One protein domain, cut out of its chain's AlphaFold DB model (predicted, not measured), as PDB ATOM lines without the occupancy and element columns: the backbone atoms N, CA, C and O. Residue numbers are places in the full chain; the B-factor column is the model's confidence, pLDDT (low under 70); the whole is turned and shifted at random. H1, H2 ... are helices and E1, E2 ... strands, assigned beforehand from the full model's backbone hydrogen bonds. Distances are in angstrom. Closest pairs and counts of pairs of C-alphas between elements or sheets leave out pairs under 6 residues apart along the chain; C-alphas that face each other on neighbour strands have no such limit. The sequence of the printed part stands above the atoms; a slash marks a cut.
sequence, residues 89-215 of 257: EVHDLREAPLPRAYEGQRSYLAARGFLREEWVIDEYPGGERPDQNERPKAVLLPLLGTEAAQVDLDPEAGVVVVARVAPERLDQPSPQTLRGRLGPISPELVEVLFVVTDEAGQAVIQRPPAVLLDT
ATOM      1  N   GLU A  89     132.809 122.224 173.790       86.69
ATOM      2  CA  GLU A  89     133.992 121.386 173.923       86.69
ATOM      3  C   GLU A  89     133.820 120.450 175.123       86.69
ATOM      4  O   GLU A  89     133.441 120.874 176.219       86.69
ATOM      5  N   VAL A  90     134.026 119.156 174.883       89.31
ATOM      6  CA  VAL A  90     133.849 118.134 175.910       89.31
ATOM      7  C   VAL A  90     135.139 118.038 176.707       89.31
ATOM      8  O   VAL A  90     136.141 117.539 176.203       89.31
ATOM      9  N   HIS A  91     135.088 118.469 177.962       89.12
ATOM     10  CA  HIS A  91     136.179 118.294 178.909       89.12
ATOM     11  C   HIS A  91     136.172 116.857 179.436       89.12
ATOM     12  O   HIS A  91     135.229 116.446 180.119       89.12
ATOM     13  N   ASP A  92     137.191 116.065 179.106       89.50
ATOM     14  CA  ASP A  92     137.296 114.681 179.572       89.50
ATOM     15  C   ASP A  92     138.026 114.621 180.918       89.50
ATOM     16  O   ASP A  92     139.247 114.756 180.997       89.50
ATOM     17  N   LEU A  93     137.271 114.381 181.993       86.81
ATOM     18  CA  LEU A  93     137.814 114.310 183.352       86.81
ATOM     19  C   LEU A  93     138.753 113.117 183.550       86.81
ATOM     20  O   LEU A  93     139.481 113.066 184.538       86.81
ATOM     21  N   ARG A  94     138.733 112.148 182.627       84.94
ATOM     22  CA  ARG A  94     139.646 110.999 182.626       84.94
ATOM     23  C   ARG A  94     141.047 111.386 182.146       84.94
ATOM     24  O   ARG A  94     142.000 110.674 182.442       84.94
ATOM     25  N   GLU A  95     141.161 112.476 181.387       84.38
ATOM     26  CA  GLU A  95     142.428 112.983 180.853       84.38
ATOM     27  C   GLU A  95     143.020 114.067 181.753       84.38
ATOM     28  O   GLU A  95     144.214 114.034 182.050       84.38
ATOM     29  N   ALA A  96     142.192 115.015 182.203       81.75
ATOM     30  CA  ALA A  96     142.627 116.110 183.061       81.75
ATOM     31  C   ALA A  96     141.507 116.589 184.000       81.75
ATOM     32  O   ALA A  96     140.343 116.654 183.588       81.75
ATOM     33  N   PRO A  97     141.837 117.001 185.240       81.50
ATOM     34  CA  PRO A  97     140.859 117.613 186.132       81.50
ATOM     35  C   PRO A  97     140.341 118.936 185.552       81.50
ATOM     36  O   PRO A  97     140.959 119.539 184.669       81.50
ATOM     37  N   LEU A  98     139.188 119.396 186.040       83.31
ATOM     38  CA  LEU A  98     138.629 120.667 185.593       83.31
ATOM     39  C   LEU A  98     139.513 121.827 186.097       83.31
ATOM     40  O   LEU A  98     139.754 121.915 187.306       83.31
ATOM     41  N   PRO A  99     139.983 122.735 185.220       78.75
ATOM     42  CA  PRO A  99     140.800 123.866 185.641       78.75
ATOM     43  C   PRO A  99     140.044 124.786 186.606       78.75
ATOM     44  O   PRO A  99     138.889 125.129 186.361       78.75
ATOM     45  N   ARG A 100     140.726 125.288 187.643       74.88
ATOM     46  CA  ARG A 100     140.161 126.275 188.590       74.88
ATOM     47  C   ARG A 100     139.616 127.535 187.917       74.88
ATOM     48  O   ARG A 100     138.677 128.139 188.419       74.88
ATOM     49  N   ALA A 101     140.166 127.901 186.760       67.75
ATOM     50  CA  ALA A 101     139.712 129.045 185.978       67.75
ATOM     51  C   ALA A 101     138.247 128.939 185.508       67.75
ATOM     52  O   ALA A 101     137.656 129.959 185.192       67.75
ATOM     53  N   TYR A 102     137.635 127.746 185.490       69.38
ATOM     54  CA  TYR A 102     136.228 127.599 185.096       69.38
ATOM     55  C   TYR A 102     135.240 128.218 186.092       69.38
ATOM     56  O   TYR A 102     134.113 128.534 185.706       69.38
ATOM     57  N   GLU A 103     135.637 128.428 187.348       65.31
ATOM     58  CA  GLU A 103     134.783 129.083 188.335       65.31
ATOM     59  C   GLU A 103     134.555 130.557 187.945       65.31
ATOM     60  O   GLU A 103     135.467 131.382 187.963       65.31
ATOM     61  N   GLY A 104     133.323 130.886 187.543       63.53
ATOM     62  CA  GLY A 104     132.905 132.254 187.216       63.53
ATOM     63  C   GLY A 104     133.284 132.770 185.820       63.53
ATOM     64  O   GLY A 104     132.864 133.874 185.479       63.53
ATOM     65  N   GLN A 105     134.029 132.006 185.007       66.56
ATOM     66  CA  GLN A 105     134.402 132.411 183.637       66.56
ATOM     67  C   GLN A 105     133.451 131.907 182.547       66.56
ATOM     68  O   GLN A 105     133.338 132.550 181.510       66.56
ATOM     69  N   ARG A 106     132.797 130.758 182.751       70.88
ATOM     70  CA  ARG A 106     131.834 130.183 181.800       70.88
ATOM     71  C   ARG A 106     130.563 129.778 182.521       70.88
ATOM     72  O   ARG A 106     130.634 129.192 183.601       70.88
ATOM     73  N   SER A 107     129.407 130.020 181.907       80.75
ATOM     74  CA  SER A 107     128.125 129.618 182.503       80.75
ATOM     75  C   SER A 107     127.754 128.167 182.196       80.75
ATOM     76  O   SER A 107     126.908 127.606 182.887       80.75
ATOM     77  N   TYR A 108     128.367 127.541 181.187       86.88
ATOM     78  CA  TYR A 108     128.047 126.178 180.754       86.88
ATOM     79  C   TYR A 108     129.299 125.327 180.530       86.88
ATOM     80  O   TYR A 108     130.343 125.822 180.106       86.88
ATOM     81  N   LEU A 109     129.168 124.022 180.774       87.88
ATOM     82  CA  LEU A 109     130.224 123.029 180.581       87.88
ATOM     83  C   LEU A 109     129.645 121.747 179.971       87.88
ATOM     84  O   LEU A 109     128.534 121.324 180.306       87.88
ATOM     85  N   ALA A 110     130.418 121.109 179.092       90.25
ATOM     86  CA  ALA A 110     130.233 119.708 178.745       90.25
ATOM     87  C   ALA A 110     131.393 118.901 179.338       90.25
ATOM     88  O   ALA A 110     132.542 119.130 178.985       90.25
ATOM     89  N   ALA A 111     131.097 117.970 180.241       89.88
ATOM     90  CA  ALA A 111     132.091 117.147 180.915       89.88
ATOM     91  C   ALA A 111     131.829 115.664 180.651       89.88
ATOM     92  O   ALA A 111     130.679 115.215 180.664       89.88
ATOM     93  N   ARG A 112     132.889 114.891 180.417       90.62
ATOM     94  CA  ARG A 112     132.834 113.434 180.299       90.62
ATOM     95  C   ARG A 112     133.505 112.784 181.500       90.62
ATOM     96  O   ARG A 112     134.627 113.134 181.844       90.62
ATOM     97  N   GLY A 113     132.825 111.817 182.106       87.75
ATOM     98  CA  GLY A 113     133.333 111.092 183.265       87.75
ATOM     99  C   GLY A 113     132.404 109.967 183.703       87.75
ATOM    100  O   GLY A 113     131.417 109.655 183.037       87.75
ATOM    101  N   PHE A 114     132.728 109.352 184.829       84.94
ATOM    102  CA  PHE A 114     131.914 108.343 185.488       84.94
ATOM    103  C   PHE A 114     131.071 108.994 186.580       84.94
ATOM    104  O   PHE A 114     131.591 109.737 187.412       84.94
ATOM    105  N   LEU A 115     129.773 108.701 186.573       82.75
ATOM    106  CA  LEU A 115     128.873 109.024 187.674       82.75
ATOM    107  C   LEU A 115     129.071 107.989 188.790       82.75
ATOM    108  O   LEU A 115     129.104 106.790 188.507       82.75
ATOM    109  N   ARG A 116     129.246 108.440 190.035       76.75
ATOM    110  CA  ARG A 116     129.472 107.567 191.205       76.75
ATOM    111  C   ARG A 116     128.348 107.685 192.226       76.75
ATOM    112  O   ARG A 116     127.613 108.661 192.176       76.75
ATOM    113  N   GLU A 117     128.246 106.645 193.065       64.06
ATOM    114  CA  GLU A 117     127.116 106.290 193.943       64.06
ATOM    115  C   GLU A 117     126.240 107.457 194.413       64.06
ATOM    116  O   GLU A 117     126.711 108.516 194.829       64.06
ATOM    117  N   GLU A 118     124.934 107.210 194.329       53.53
ATOM    118  CA  GLU A 118     123.876 108.194 194.486       53.53
ATOM    119  C   GLU A 118     123.773 108.785 195.887       53.53
ATOM    120  O   GLU A 118     123.650 108.075 196.882       53.53
ATOM    121  N   TRP A 119     123.712 110.114 195.946       51.66
ATOM    122  CA  TRP A 119     122.944 110.786 196.981       51.66
ATOM    123  C   TRP A 119     121.738 111.430 196.309       51.66
ATOM    124  O   TRP A 119     121.829 112.416 195.574       51.66
ATOM    125  N   VAL A 120     120.579 110.829 196.551       48.44
ATOM    126  CA  VAL A 120     119.296 111.399 196.163       48.44
ATOM    127  C   VAL A 120     119.053 112.628 197.033       48.44
ATOM    128  O   VAL A 120     118.765 112.512 198.223       48.44
ATOM    129  N   ILE A 121     119.207 113.815 196.446       49.19
ATOM    130  CA  ILE A 121     118.751 115.055 197.068       49.19
ATOM    131  C   ILE A 121     117.377 115.359 196.503       49.19
ATOM    132  O   ILE A 121     117.242 115.822 195.372       49.19
ATOM    133  N   ASP A 122     116.357 115.123 197.314       45.62
ATOM    134  CA  ASP A 122     115.034 115.646 197.025       45.62
ATOM    135  C   ASP A 122     115.055 117.171 197.244       45.62
ATOM    136  O   ASP A 122     115.106 117.654 198.377       45.62
ATOM    137  N   GLU A 123     115.077 117.952 196.161       39.31
ATOM    138  CA  GLU A 123     114.942 119.412 196.224       39.31
ATOM    139  C   GLU A 123     113.467 119.824 196.404       39.31
ATOM    140  O   GLU A 123     112.597 119.406 195.634       39.31
ATOM    141  N   TYR A 124     113.187 120.712 197.373       48.09
ATOM    142  CA  TYR A 124     111.842 121.253 197.628       48.09
ATOM    143  C   TYR A 124     111.737 122.745 197.326       48.09
ATOM    144  O   TYR A 124     112.480 123.546 197.899       48.09
ATOM    145  N   PRO A 125     110.696 123.170 196.603       40.66
ATOM    146  CA  PRO A 125     110.101 124.471 196.840       40.66
ATOM    147  C   PRO A 125     109.207 124.392 198.095       40.66
ATOM    148  O   PRO A 125     108.152 123.770 198.064       40.66
ATOM    149  N   GLY A 126     109.604 125.031 199.204       52.22
ATOM    150  CA  GLY A 126     108.667 125.367 200.295       52.22
ATOM    151  C   GLY A 126     108.689 124.529 201.586       52.22
ATOM    152  O   GLY A 126     107.881 124.807 202.466       52.22
ATOM    153  N   GLY A 127     109.615 123.577 201.760       51.12
ATOM    154  CA  GLY A 127     109.875 122.941 203.067       51.12
ATOM    155  C   GLY A 127     108.912 121.827 203.507       51.12
ATOM    156  O   GLY A 127     108.904 121.466 204.684       51.12
ATOM    157  N   GLU A 128     108.112 121.268 202.599       49.97
ATOM    158  CA  GLU A 128     107.324 120.060 202.877       49.97
ATOM    159  C   GLU A 128     108.197 118.795 202.787       49.97
ATOM    160  O   GLU A 128     109.164 118.746 202.035       49.97
ATOM    161  N   ARG A 129     107.887 117.772 203.595       52.25
ATOM    162  CA  ARG A 129     108.618 116.491 203.631       52.25
ATOM    163  C   ARG A 129     108.196 115.628 202.424       52.25
ATOM    164  O   ARG A 129     106.998 115.600 202.147       52.25
ATOM    165  N   PRO A 130     109.111 114.910 201.741       56.06
ATOM    166  CA  PRO A 130     108.759 114.148 200.545       56.06
ATOM    167  C   PRO A 130     107.843 112.993 200.902       56.06
ATOM    168  O   PRO A 130     107.987 112.366 201.960       56.06
ATOM    169  N   ASP A 131     106.977 112.649 199.959       61.78
ATOM    170  CA  ASP A 131     106.453 111.299 199.900       61.78
ATOM    171  C   ASP A 131     107.595 110.369 199.469       61.78
ATOM    172  O   ASP A 131     108.068 110.424 198.339       61.78
ATOM    173  N   GLN A 132     108.045 109.509 200.382       59.81
ATOM    174  CA  GLN A 132     109.114 108.534 200.131       59.81
ATOM    175  C   GLN A 132     108.749 107.497 199.053       59.81
ATOM    176  O   GLN A 132     109.591 106.688 198.671       59.81
ATOM    177  N   ASN A 133     107.495 107.491 198.591       66.56
ATOM    178  CA  ASN A 133     107.027 106.632 197.511       66.56
ATOM    179  C   ASN A 133     107.144 107.289 196.123       66.56
ATOM    180  O   ASN A 133     106.992 106.589 195.118       66.56
ATOM    181  N   GLU A 134     107.400 108.600 196.038       69.06
ATOM    182  CA  GLU A 134     107.644 109.280 194.765       69.06
ATOM    183  C   GLU A 134     109.117 109.173 194.359       69.06
ATOM    184  O   GLU A 134     110.024 109.200 195.188       69.06
ATOM    185  N   ARG A 135     109.369 109.034 193.052       67.06
ATOM    186  CA  ARG A 135     110.741 109.049 192.538       67.06
ATOM    187  C   ARG A 135     111.314 110.466 192.629       67.06
ATOM    188  O   ARG A 135     110.607 111.414 192.273       67.06
ATOM    189  N   PRO A 136     112.593 110.610 193.008       69.00
ATOM    190  CA  PRO A 136     113.253 111.907 193.023       69.00
ATOM    191  C   PRO A 136     113.248 112.532 191.630       69.00
ATOM    192  O   PRO A 136     113.376 111.842 190.623       69.00
ATOM    193  N   LYS A 137     113.116 113.857 191.556       76.44
ATOM    194  CA  LYS A 137     113.146 114.588 190.273       76.44
ATOM    195  C   LYS A 137     114.567 114.828 189.765       76.44
ATOM    196  O   LYS A 137     114.764 115.045 188.573       76.44
ATOM    197  N   ALA A 138     115.538 114.808 190.670       82.00
ATOM    198  CA  ALA A 138     116.945 115.016 190.387       82.00
ATOM    199  C   ALA A 138     117.797 114.256 191.408       82.00
ATOM    200  O   ALA A 138     117.364 114.021 192.532       82.00
ATOM    201  N   VAL A 139     119.014 113.895 191.016       83.06
ATOM    202  CA  VAL A 139     120.007 113.245 191.879       83.06
ATOM    203  C   VAL A 139     121.319 114.011 191.756       83.06
ATOM    204  O   VAL A 139     121.675 114.434 190.650       83.06
ATOM    205  N   LEU A 140     122.021 114.207 192.877       84.94
ATOM    206  CA  LEU A 140     123.369 114.773 192.875       84.94
ATOM    207  C   LEU A 140     124.399 113.655 192.923       84.94
ATOM    208  O   LEU A 140     124.338 112.767 193.770       84.94
ATOM    209  N   LEU A 141     125.353 113.719 192.002       84.38
ATOM    210  CA  LEU A 141     126.339 112.669 191.806       84.38
ATOM    211  C   LEU A 141     127.721 113.275 191.586       84.38
ATOM    212  O   LEU A 141     127.858 114.169 190.746       84.38
ATOM    213  N   PRO A 142     128.766 112.768 192.252       84.69
ATOM    214  CA  PRO A 142     130.133 113.049 191.849       84.69
ATOM    215  C   PRO A 142     130.362 112.579 190.408       84.69
ATOM    216  O   PRO A 142     130.109 111.416 190.075       84.69
ATOM    217  N   LEU A 143     130.849 113.479 189.552       85.94
ATOM    218  CA  LEU A 143     131.322 113.150 188.212       85.94
ATOM    219  C   LEU A 143     132.851 113.101 188.236       85.94
ATOM    220  O   LEU A 143     133.512 114.124 188.412       85.94
ATOM    221  N   LEU A 144     133.409 111.905 188.059       82.94
ATOM    222  CA  LEU A 144     134.835 111.631 188.243       82.94
ATOM    223  C   LEU A 144     135.504 111.156 186.952       82.94
ATOM    224  O   LEU A 144     134.866 110.607 186.056       82.94
ATOM    225  N   GLY A 145     136.826 111.299 186.877       80.50
ATOM    226  CA  GLY A 145     137.642 110.748 185.789       80.50
ATOM    227  C   GLY A 145     137.899 109.239 185.871       80.50
ATOM    228  O   GLY A 145     138.542 108.672 184.996       80.50
ATOM    229  N   THR A 146     137.438 108.564 186.921       75.81
ATOM    230  CA  THR A 146     137.793 107.167 187.196       75.81
ATOM    231  C   THR A 146     136.606 106.366 187.720       75.81
ATOM    232  O   THR A 146     135.656 106.919 188.273       75.81
ATOM    233  N   GLU A 147     136.688 105.045 187.563       71.19
ATOM    234  CA  GLU A 147     135.796 104.066 188.188       71.19
ATOM    235  C   GLU A 147     136.201 103.738 189.638       71.19
ATOM    236  O   GLU A 147     135.580 102.888 190.278       71.19
ATOM    237  N   ALA A 148     137.246 104.372 190.177       66.81
ATOM    238  CA  ALA A 148     137.610 104.236 191.584       66.81
ATOM    239  C   ALA A 148     136.600 104.963 192.492       66.81
ATOM    240  O   ALA A 148     136.021 105.983 192.125       66.81
ATOM    241  N   ALA A 149     136.356 104.418 193.690       60.25
ATOM    242  CA  ALA A 149     135.467 105.030 194.688       60.25
ATOM    243  C   ALA A 149     136.115 106.213 195.425       60.25
ATOM    244  O   ALA A 149     135.416 107.033 196.008       60.25
ATOM    245  N   GLN A 150     137.442 106.292 195.390       60.91
ATOM    246  CA  GLN A 150     138.228 107.359 195.988       60.91
ATOM    247  C   GLN A 150     139.049 108.025 194.894       60.91
ATOM    248  O   GLN A 150     139.526 107.357 193.972       60.91
ATOM    249  N   VAL A 151     139.185 109.342 194.999       60.50
ATOM    250  CA  VAL A 151     140.001 110.140 194.091       60.50
ATOM    251  C   VAL A 151     141.067 110.809 194.923       60.50
ATOM    252  O   VAL A 151     140.759 111.493 195.897       60.50
ATOM    253  N   ASP A 152     142.310 110.598 194.510       59.50
ATOM    254  CA  ASP A 152     143.433 111.388 194.981       59.50
ATOM    255  C   ASP A 152     143.304 112.772 194.335       59.50
ATOM    256  O   ASP A 152     143.568 112.965 193.144       59.50
ATOM    257  N   LEU A 153     142.704 113.696 195.080       59.91
ATOM    258  CA  LEU A 153     142.506 115.063 194.636       59.91
ATOM    259  C   LEU A 153     143.719 115.853 195.087       59.91
ATOM    260  O   LEU A 153     143.763 116.292 196.232       59.91
ATOM    261  N   ASP A 154     144.663 116.077 194.174       61.59
ATOM    262  CA  ASP A 154     145.611 117.172 194.349       61.59
ATOM    263  C   ASP A 154     144.791 118.475 194.428       61.59
ATOM    264  O   ASP A 154     144.168 118.873 193.430       61.59
ATOM    265  N   PRO A 155     144.742 119.142 195.599       54.69
ATOM    266  CA  PRO A 155     143.931 120.331 195.785       54.69
ATOM    267  C   PRO A 155     144.328 121.434 194.810       54.69
ATOM    268  O   PRO A 155     143.468 122.221 194.419       54.69
ATOM    269  N   GLU A 156     145.600 121.510 194.406       58.91
ATOM    270  CA  GLU A 156     146.114 122.526 193.485       58.91
ATOM    271  C   GLU A 156     145.801 122.220 192.012       58.91
ATOM    272  O   GLU A 156     145.747 123.151 191.204       58.91
ATOM    273  N   ALA A 157     145.515 120.960 191.669       60.62
ATOM    274  CA  ALA A 157     145.378 120.512 190.284       60.62
ATOM    275  C   ALA A 157     144.003 120.780 189.648       60.62
ATOM    276  O   ALA A 157     143.929 120.901 188.423       60.62
ATOM    277  N   GLY A 158     142.910 120.902 190.416       71.81
ATOM    278  CA  GLY A 158     141.607 121.197 189.810       71.81
ATOM    279  C   GLY A 158     140.390 121.215 190.730       71.81
ATOM    280  O   GLY A 158     140.504 121.214 191.952       71.81
ATOM    281  N   VAL A 159     139.218 121.298 190.102       78.38
ATOM    282  CA  VAL A 159     137.897 121.444 190.736       78.38
ATOM    283  C   VAL A 159     137.097 120.155 190.559       78.38
ATOM    284  O   VAL A 159     137.062 119.596 189.460       78.38
ATOM    285  N   VAL A 160     136.430 119.689 191.618       81.94
ATOM    286  CA  VAL A 160     135.517 118.542 191.524       81.94
ATOM    287  C   VAL A 160     134.166 118.952 190.950       81.94
ATOM    288  O   VAL A 160     133.648 120.033 191.226       81.94
ATOM    289  N   VAL A 161     133.575 118.068 190.152       87.31
ATOM    290  CA  VAL A 161     132.288 118.318 189.505       87.31
ATOM    291  C   VAL A 161     131.221 117.467 190.177       87.31
ATOM    292  O   VAL A 161     131.320 116.241 190.206       87.31
ATOM    293  N   VAL A 162     130.181 118.115 190.691       88.62
ATOM    294  CA  VAL A 162     128.963 117.443 191.148       88.62
ATOM    295  C   VAL A 162     127.889 117.666 190.107       88.62
ATOM    296  O   VAL A 162     127.503 118.799 189.846       88.62
ATOM    297  N   ALA A 163     127.405 116.600 189.490       90.06
ATOM    298  CA  ALA A 163     126.364 116.680 188.486       90.06
ATOM    299  C   ALA A 163     124.978 116.537 189.117       90.06
ATOM    300  O   ALA A 163     124.731 115.594 189.865       90.06
ATOM    301  N   ARG A 164     124.057 117.432 188.748       90.12
ATOM    302  CA  ARG A 164     122.618 117.251 188.969       90.12
ATOM    303  C   ARG A 164     122.005 116.621 187.731       90.12
ATOM    304  O   ARG A 164     121.995 117.249 186.669       90.12
ATOM    305  N   VAL A 165     121.518 115.388 187.846       87.75
ATOM    306  CA  VAL A 165     120.983 114.605 186.719       87.75
ATOM    307  C   VAL A 165     119.593 114.055 187.005       87.75
ATOM    308  O   VAL A 165     119.198 113.899 188.157       87.75
ATOM    309  N   ALA A 166     118.858 113.736 185.939       85.81
ATOM    310  CA  ALA A 166     117.623 112.972 186.043       85.81
ATOM    311  C   ALA A 166     117.934 111.506 186.435       85.81
ATOM    312  O   ALA A 166     118.922 110.959 185.922       85.81
ATOM    313  N   PRO A 167     117.129 110.860 187.300       79.88
ATOM    314  CA  PRO A 167     117.412 109.511 187.803       79.88
ATOM    315  C   PRO A 167     117.559 108.454 186.703       79.88
ATOM    316  O   PRO A 167     118.319 107.506 186.853       79.88
ATOM    317  N   GLU A 168     116.891 108.626 185.560       81.25
ATOM    318  CA  GLU A 168     116.933 107.683 184.434       81.25
ATOM    319  C   GLU A 168     118.329 107.565 183.802       81.25
ATOM    320  O   GLU A 168     118.598 106.640 183.037       81.25
ATOM    321  N   ARG A 169     119.239 108.505 184.092       76.31
ATOM    322  CA  ARG A 169     120.631 108.425 183.632       76.31
ATOM    323  C   ARG A 169     121.479 107.447 184.440       76.31
ATOM    324  O   ARG A 169     122.561 107.104 183.976       76.31
ATOM    325  N   LEU A 170     121.018 106.977 185.597       71.75
ATOM    326  CA  LEU A 170     121.780 106.083 186.476       71.75
ATOM    327  C   LEU A 170     121.944 104.661 185.916       71.75
ATOM    328  O   LEU A 170     122.878 103.959 186.287       71.75
ATOM    329  N   ASP A 171     121.097 104.255 184.970       68.69
ATOM    330  CA  ASP A 171     121.040 102.873 184.479       68.69
ATOM    331  C   ASP A 171     122.158 102.501 183.477       68.69
ATOM    332  O   ASP A 171     122.161 101.398 182.924       68.69
ATOM    333  N   GLN A 172     123.107 103.403 183.190       65.94
ATOM    334  CA  GLN A 172     124.100 103.207 182.123       65.94
ATOM    335  C   GLN A 172     125.517 102.960 182.676       65.94
ATOM    336  O   GLN A 172     126.097 103.863 183.279       65.94
ATOM    337  N   PRO A 173     126.142 101.799 182.394       63.66
ATOM    338  CA  PRO A 173     127.449 101.415 182.941       63.66
ATOM    339  C   PRO A 173     128.660 102.055 182.227       63.66
ATOM    340  O   PRO A 173     129.783 101.581 182.368       63.66
ATOM    341  N   SER A 174     128.462 103.098 181.418       78.56
ATOM    342  CA  SER A 174     129.511 103.720 180.596       78.56
ATOM    343  C   SER A 174     129.815 105.152 181.039       78.56
ATOM    344  O   SER A 174     128.910 105.821 181.542       78.56
ATOM    345  N   PRO A 175     131.034 105.675 180.781       84.12
ATOM    346  CA  PRO A 175     131.332 107.080 181.027       84.12
ATOM    347  C   PRO A 175     130.343 107.957 180.260       84.12
ATOM    348  O   PRO A 175     130.168 107.803 179.048       84.12
ATOM    349  N   GLN A 176     129.704 108.871 180.979       87.19
ATOM    350  CA  GLN A 176     128.664 109.735 180.451       87.19
ATOM    351  C   GLN A 176     129.230 111.096 180.098       87.19
ATOM    352  O   GLN A 176     130.079 111.642 180.801       87.19
ATOM    353  N   THR A 177     128.725 111.653 179.004       90.19
ATOM    354  CA  THR A 177     128.937 113.055 178.663       90.19
ATOM    355  C   THR A 177     127.740 113.844 179.158       90.19
ATOM    356  O   THR A 177     126.626 113.694 178.653       90.19
ATOM    357  N   LEU A 178     127.975 114.681 180.158       90.31
ATOM    358  CA  LEU A 178     126.982 115.558 180.747       90.31
ATOM    359  C   LEU A 178     127.201 116.975 180.242       90.31
ATOM    360  O   LEU A 178     128.326 117.443 180.124       90.31
ATOM    361  N   ARG A 179     126.098 117.652 179.946       89.88
ATOM    362  CA  ARG A 179     126.063 119.067 179.597       89.88
ATOM    363  C   ARG A 179     125.164 119.753 180.600       89.88
ATOM    364  O   ARG A 179     124.076 119.241 180.861       89.88
ATOM    365  N   GLY A 180     125.618 120.871 181.139       90.00
ATOM    366  CA  GLY A 180     124.885 121.572 182.176       90.00
ATOM    367  C   GLY A 180     125.357 122.997 182.380       90.00
ATOM    368  O   GLY A 180     126.418 123.396 181.888       90.00
ATOM    369  N   ARG A 181     124.544 123.747 183.116       89.69
ATOM    370  CA  ARG A 181     124.907 125.056 183.639       89.69
ATOM    371  C   ARG A 181     125.821 124.881 184.849       89.69
ATOM    372  O   ARG A 181     125.581 124.014 185.685       89.69
ATOM    373  N   LEU A 182     126.860 125.697 184.938       88.88
ATOM    374  CA  LEU A 182     127.717 125.762 186.110       88.88
ATOM    375  C   LEU A 182     127.066 126.627 187.190       88.88
ATOM    376  O   LEU A 182     126.568 127.720 186.916       88.88
ATOM    377  N   GLY A 183     127.076 126.133 188.423       86.12
ATOM    378  CA  GLY A 183     126.529 126.834 189.577       86.12
ATOM    379  C   GLY A 183     127.336 126.588 190.851       86.12
ATOM    380  O   GLY A 183     128.148 125.659 190.911       86.12
ATOM    381  N   PRO A 184     127.119 127.414 191.888       85.06
ATOM    382  CA  PRO A 184     127.701 127.164 193.195       85.06
ATOM    383  C   PRO A 184     127.090 125.901 193.810       85.06
ATOM    384  O   PRO A 184     125.893 125.645 193.672       85.06
ATOM    385  N   ILE A 185     127.905 125.137 194.535       82.50
ATOM    386  CA  ILE A 185     127.451 124.022 195.369       82.50
ATOM    387  C   ILE A 185     127.684 124.347 196.846       82.50
ATOM    388  O   ILE A 185     128.668 124.993 197.204       82.50
ATOM    389  N   SER A 186     126.759 123.918 197.710       82.56
ATOM    390  CA  SER A 186     126.905 124.077 199.160       82.56
ATOM    391  C   SER A 186     128.140 123.302 199.648       82.56
ATOM    392  O   SER A 186     128.269 122.116 199.330       82.56
ATOM    393  N   PRO A 187     129.039 123.930 200.430       78.25
ATOM    394  CA  PRO A 187     130.213 123.256 200.983       78.25
ATOM    395  C   PRO A 187     129.861 122.017 201.808       78.25
ATOM    396  O   PRO A 187     130.593 121.034 201.787       78.25
ATOM    397  N   GLU A 188     128.723 122.050 202.500       79.31
ATOM    398  CA  GLU A 188     128.220 120.939 203.306       79.31
ATOM    399  C   GLU A 188     127.878 119.721 202.435       79.31
ATOM    400  O   GLU A 188     128.147 118.589 202.825       79.31
ATOM    401  N   LEU A 189     127.341 119.935 201.226       78.44
ATOM    402  CA  LEU A 189     127.101 118.845 200.275       78.44
ATOM    403  C   LEU A 189     128.411 118.242 199.770       78.44
ATOM    404  O   LEU A 189     128.509 117.029 199.619       78.44
ATOM    405  N   VAL A 190     129.432 119.068 199.542       78.88
ATOM    406  CA  VAL A 190     130.751 118.597 199.092       78.88
ATOM    407  C   VAL A 190     131.407 117.710 200.154       78.88
ATOM    408  O   VAL A 190     131.934 116.656 199.814       78.88
ATOM    409  N   GLU A 191     131.326 118.087 201.434       74.56
ATOM    410  CA  GLU A 191     131.855 117.284 202.553       74.56
ATOM    411  C   GLU A 191     131.179 115.914 202.688       74.56
ATOM    412  O   GLU A 191     131.802 114.957 203.141       74.56
ATOM    413  N   VAL A 192     129.905 115.817 202.308       74.31
ATOM    414  CA  VAL A 192     129.153 114.556 202.339       74.31
ATOM    415  C   VAL A 192     129.457 113.695 201.111       74.31
ATOM    416  O   VAL A 192     129.518 112.472 201.216       74.31
ATOM    417  N   LEU A 193     129.645 114.324 199.950       72.19
ATOM    418  CA  LEU A 193     129.814 113.639 198.666       72.19
ATOM    419  C   LEU A 193     131.247 113.161 198.405       72.19
ATOM    420  O   LEU A 193     131.436 112.222 197.633       72.19
ATOM    421  N   PHE A 194     132.250 113.792 199.016       71.62
ATOM    422  CA  PHE A 194     133.656 113.475 198.778       71.62
ATOM    423  C   PHE A 194     134.390 113.168 200.077       71.62
ATOM    424  O   PHE A 194     134.370 113.946 201.027       71.62
ATOM    425  N   VAL A 195     135.135 112.064 200.072       67.25
ATOM    426  CA  VAL A 195     136.180 111.797 201.063       67.25
ATOM    427  C   VAL A 195     137.516 112.109 200.404       67.25
ATOM    428  O   VAL A 195     137.924 111.404 199.483       67.25
ATOM    429  N   VAL A 196     138.185 113.168 200.859       64.12
ATOM    430  CA  VAL A 196     139.550 113.495 200.430       64.12
ATOM    431  C   VAL A 196     140.525 112.726 201.312       64.12
ATOM    432  O   VAL A 196     140.406 112.757 202.537       64.12
ATOM    433  N   THR A 197     141.483 112.035 200.704       61.47
ATOM    434  CA  THR A 197     142.558 111.333 201.415       61.47
ATOM    435  C   THR A 197     143.906 111.981 201.123       61.47
ATOM    436  O   THR A 197     144.087 112.526 200.040       61.47
ATOM    437  N   ASP A 198     144.846 111.935 202.069       65.12
ATOM    438  CA  ASP A 198     146.246 112.296 201.812       65.12
ATOM    439  C   ASP A 198     147.010 111.173 201.085       65.12
ATOM    440  O   ASP A 198     146.486 110.077 200.871       65.12
ATOM    441  N   GLU A 199     148.285 111.423 200.763       63.91
ATOM    442  CA  GLU A 199     149.203 110.438 200.161       63.91
ATOM    443  C   GLU A 199     149.351 109.149 201.000       63.91
ATOM    444  O   GLU A 199     149.758 108.107 200.485       63.91
ATOM    445  N   ALA A 200     149.025 109.197 202.297       65.38
ATOM    446  CA  ALA A 200     149.051 108.054 203.207       65.38
ATOM    447  C   ALA A 200     147.693 107.327 203.302       65.38
ATOM    448  O   ALA A 200     147.563 106.369 204.073       65.38
ATOM    449  N   GLY A 201     146.688 107.755 202.531       63.94
ATOM    450  CA  GLY A 201     145.339 107.194 202.526       63.94
ATOM    451  C   GLY A 201     144.511 107.553 203.763       63.94
ATOM    452  O   GLY A 201     143.485 106.918 204.014       63.94
ATOM    453  N   GLN A 202     144.936 108.536 204.563       65.31
ATOM    454  CA  GLN A 202     144.155 109.029 205.693       65.31
ATOM    455  C   GLN A 202     143.165 110.088 205.228       65.31
ATOM    456  O   GLN A 202     143.506 110.969 204.446       65.31
ATOM    457  N   ALA A 203     141.930 110.016 205.728       65.06
ATOM    458  CA  ALA A 203     140.919 111.021 205.434       65.06
ATOM    459  C   ALA A 203     141.359 112.386 205.985       65.06
ATOM    460  O   ALA A 203     141.584 112.540 207.188       65.06
ATOM    461  N   VAL A 204     141.451 113.376 205.105       66.69
ATOM    462  CA  VAL A 204     141.783 114.754 205.452       66.69
ATOM    463  C   VAL A 204     140.510 115.582 205.424       66.69
ATOM    464  O   VAL A 204     139.728 115.523 204.478       66.69
ATOM    465  N   ILE A 205     140.324 116.419 206.446       60.94
ATOM    466  CA  ILE A 205     139.283 117.452 206.445       60.94
ATOM    467  C   ILE A 205     139.780 118.610 205.572       60.94
ATOM    468  O   ILE A 205     140.236 119.643 206.062       60.94
ATOM    469  N   GLN A 206     139.758 118.411 204.260       65.38
ATOM    470  CA  GLN A 206     139.929 119.471 203.278       65.38
ATOM    471  C   GLN A 206     138.707 119.487 202.375       65.38
ATOM    472  O   GLN A 206     138.253 118.451 201.901       65.38
ATOM    473  N   ARG A 207     138.170 120.688 202.159       71.62
ATOM    474  CA  ARG A 207     137.063 120.915 201.234       71.62
ATOM    475  C   ARG A 207     137.668 121.101 199.847       71.62
ATOM    476  O   ARG A 207     138.298 122.142 199.632       71.62
ATOM    477  N   PRO A 208     137.533 120.133 198.927       72.56
ATOM    478  CA  PRO A 208     138.004 120.349 197.574       72.56
ATOM    479  C   PRO A 208     137.163 121.470 196.940       72.56
ATOM    480  O   PRO A 208     135.958 121.552 197.204       72.56
ATOM    481  N   PRO A 209     137.762 122.352 196.122       78.31
ATOM    482  CA  PRO A 209     136.983 123.303 195.342       78.31
ATOM    483  C   PRO A 209     136.033 122.519 194.432       78.31
ATOM    484  O   PRO A 209     136.454 121.566 193.774       78.31
ATOM    485  N   ALA A 210     134.758 122.901 194.409       82.31
ATOM    486  CA  ALA A 210     133.704 122.136 193.758       82.31
ATOM    487  C   ALA A 210     132.747 123.041 192.982       82.31
ATOM    488  O   ALA A 210     132.445 124.152 193.414       82.31
ATOM    489  N   VAL A 211     132.222 122.530 191.871       88.69
ATOM    490  CA  VAL A 211     131.178 123.189 191.079       88.69
ATOM    491  C   VAL A 211     130.002 122.252 190.850       88.69
ATOM    492  O   VAL A 211     130.172 121.043 190.672       88.69
ATOM    493  N   LEU A 212     128.800 122.825 190.827       90.44
ATOM    494  CA  LEU A 212     127.596 122.130 190.394       90.44
ATOM    495  C   LEU A 212     127.517 122.178 188.866       90.44
ATOM    496  O   LEU A 212     127.564 123.256 188.281       90.44
ATOM    497  N   LEU A 213     127.349 121.022 188.231       91.75
ATOM    498  CA  LEU A 213     126.973 120.883 186.831       91.75
ATOM    499  C   LEU A 213     125.492 120.519 186.754       91.75
ATOM    500  O   LEU A 213     125.105 119.354 186.873       91.75
ATOM    501  N   ASP A 214     124.656 121.524 186.551       91.25
ATOM    502  CA  ASP A 214     123.217 121.359 186.485       91.25
ATOM    503  C   ASP A 214     122.759 120.985 185.076       91.25
ATOM    504  O   ASP A 214     122.680 121.825 184.178       91.25
ATOM    505  N   THR A 215     122.452 119.705 184.876       89.44
ATOM    506  CA  THR A 215     122.025 119.200 183.564       89.44
ATOM    507  C   THR A 215     120.544 119.438 183.270       89.44
ATOM    508  O   THR A 215     120.106 119.187 182.146       89.44
TER     509      THR A 215
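AT A GLANCE: This is residues 89 to 215 of the 257 residues of an uncharacterized protein of Pseudenhygromyxa sp. WMMC2535 (UniProt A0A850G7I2). Amid little regular structure, a small closed barrel of five strands runs round E2, E3, E4, E6, E5 and back to E2; H2 packs on its outside, and residues 124 to 129 stick out. The 127 printed residues hold E1 E2 E3 E4 H1 E5 H2 E6 in chain order, a mixed class with 48 residues in named elements, and the sheet is mixed. The whole is compact, radius of gyration of the C-alphas 14.7 A, spanning 42 by 35 by 31 A.

IN THESE COORDINATES: Find C-alpha 108 at (128.047, 126.178, 180.754); from there E2 runs 18.5 A to residue 115. E5, residues 176 to 183, spans 19.5 A. Look for E3 at 139 to 144, E4 at 160 to 165, E1 at 90 to 92, H1 at 167 to 171, H2 at 187 to 193, and E6 from 210 to C-alpha 214 at (123.217, 121.359, 186.485).

HOW THE PARTS SIT: E2, E3 and E4 form a meander of antiparallel hairpins; see N 114 and O 144, 2.8 A, then N 141 and O 163, 2.9 A. E1 is parallel to E2. Both helices are on the barrel, outside it; H2 has every O i to N i+4 pair within hydrogen-bond range, H1 0 of 1, with 1 of 2 i+3 pairs.

THE WHOLE: The farthest C-alphas, Gly 126 and Ala 200, are 44.0 A apart. The printed part has no cut; E2 to E3 is among the long links. Fifty residues are under pLDDT 70, among them 117 to 136.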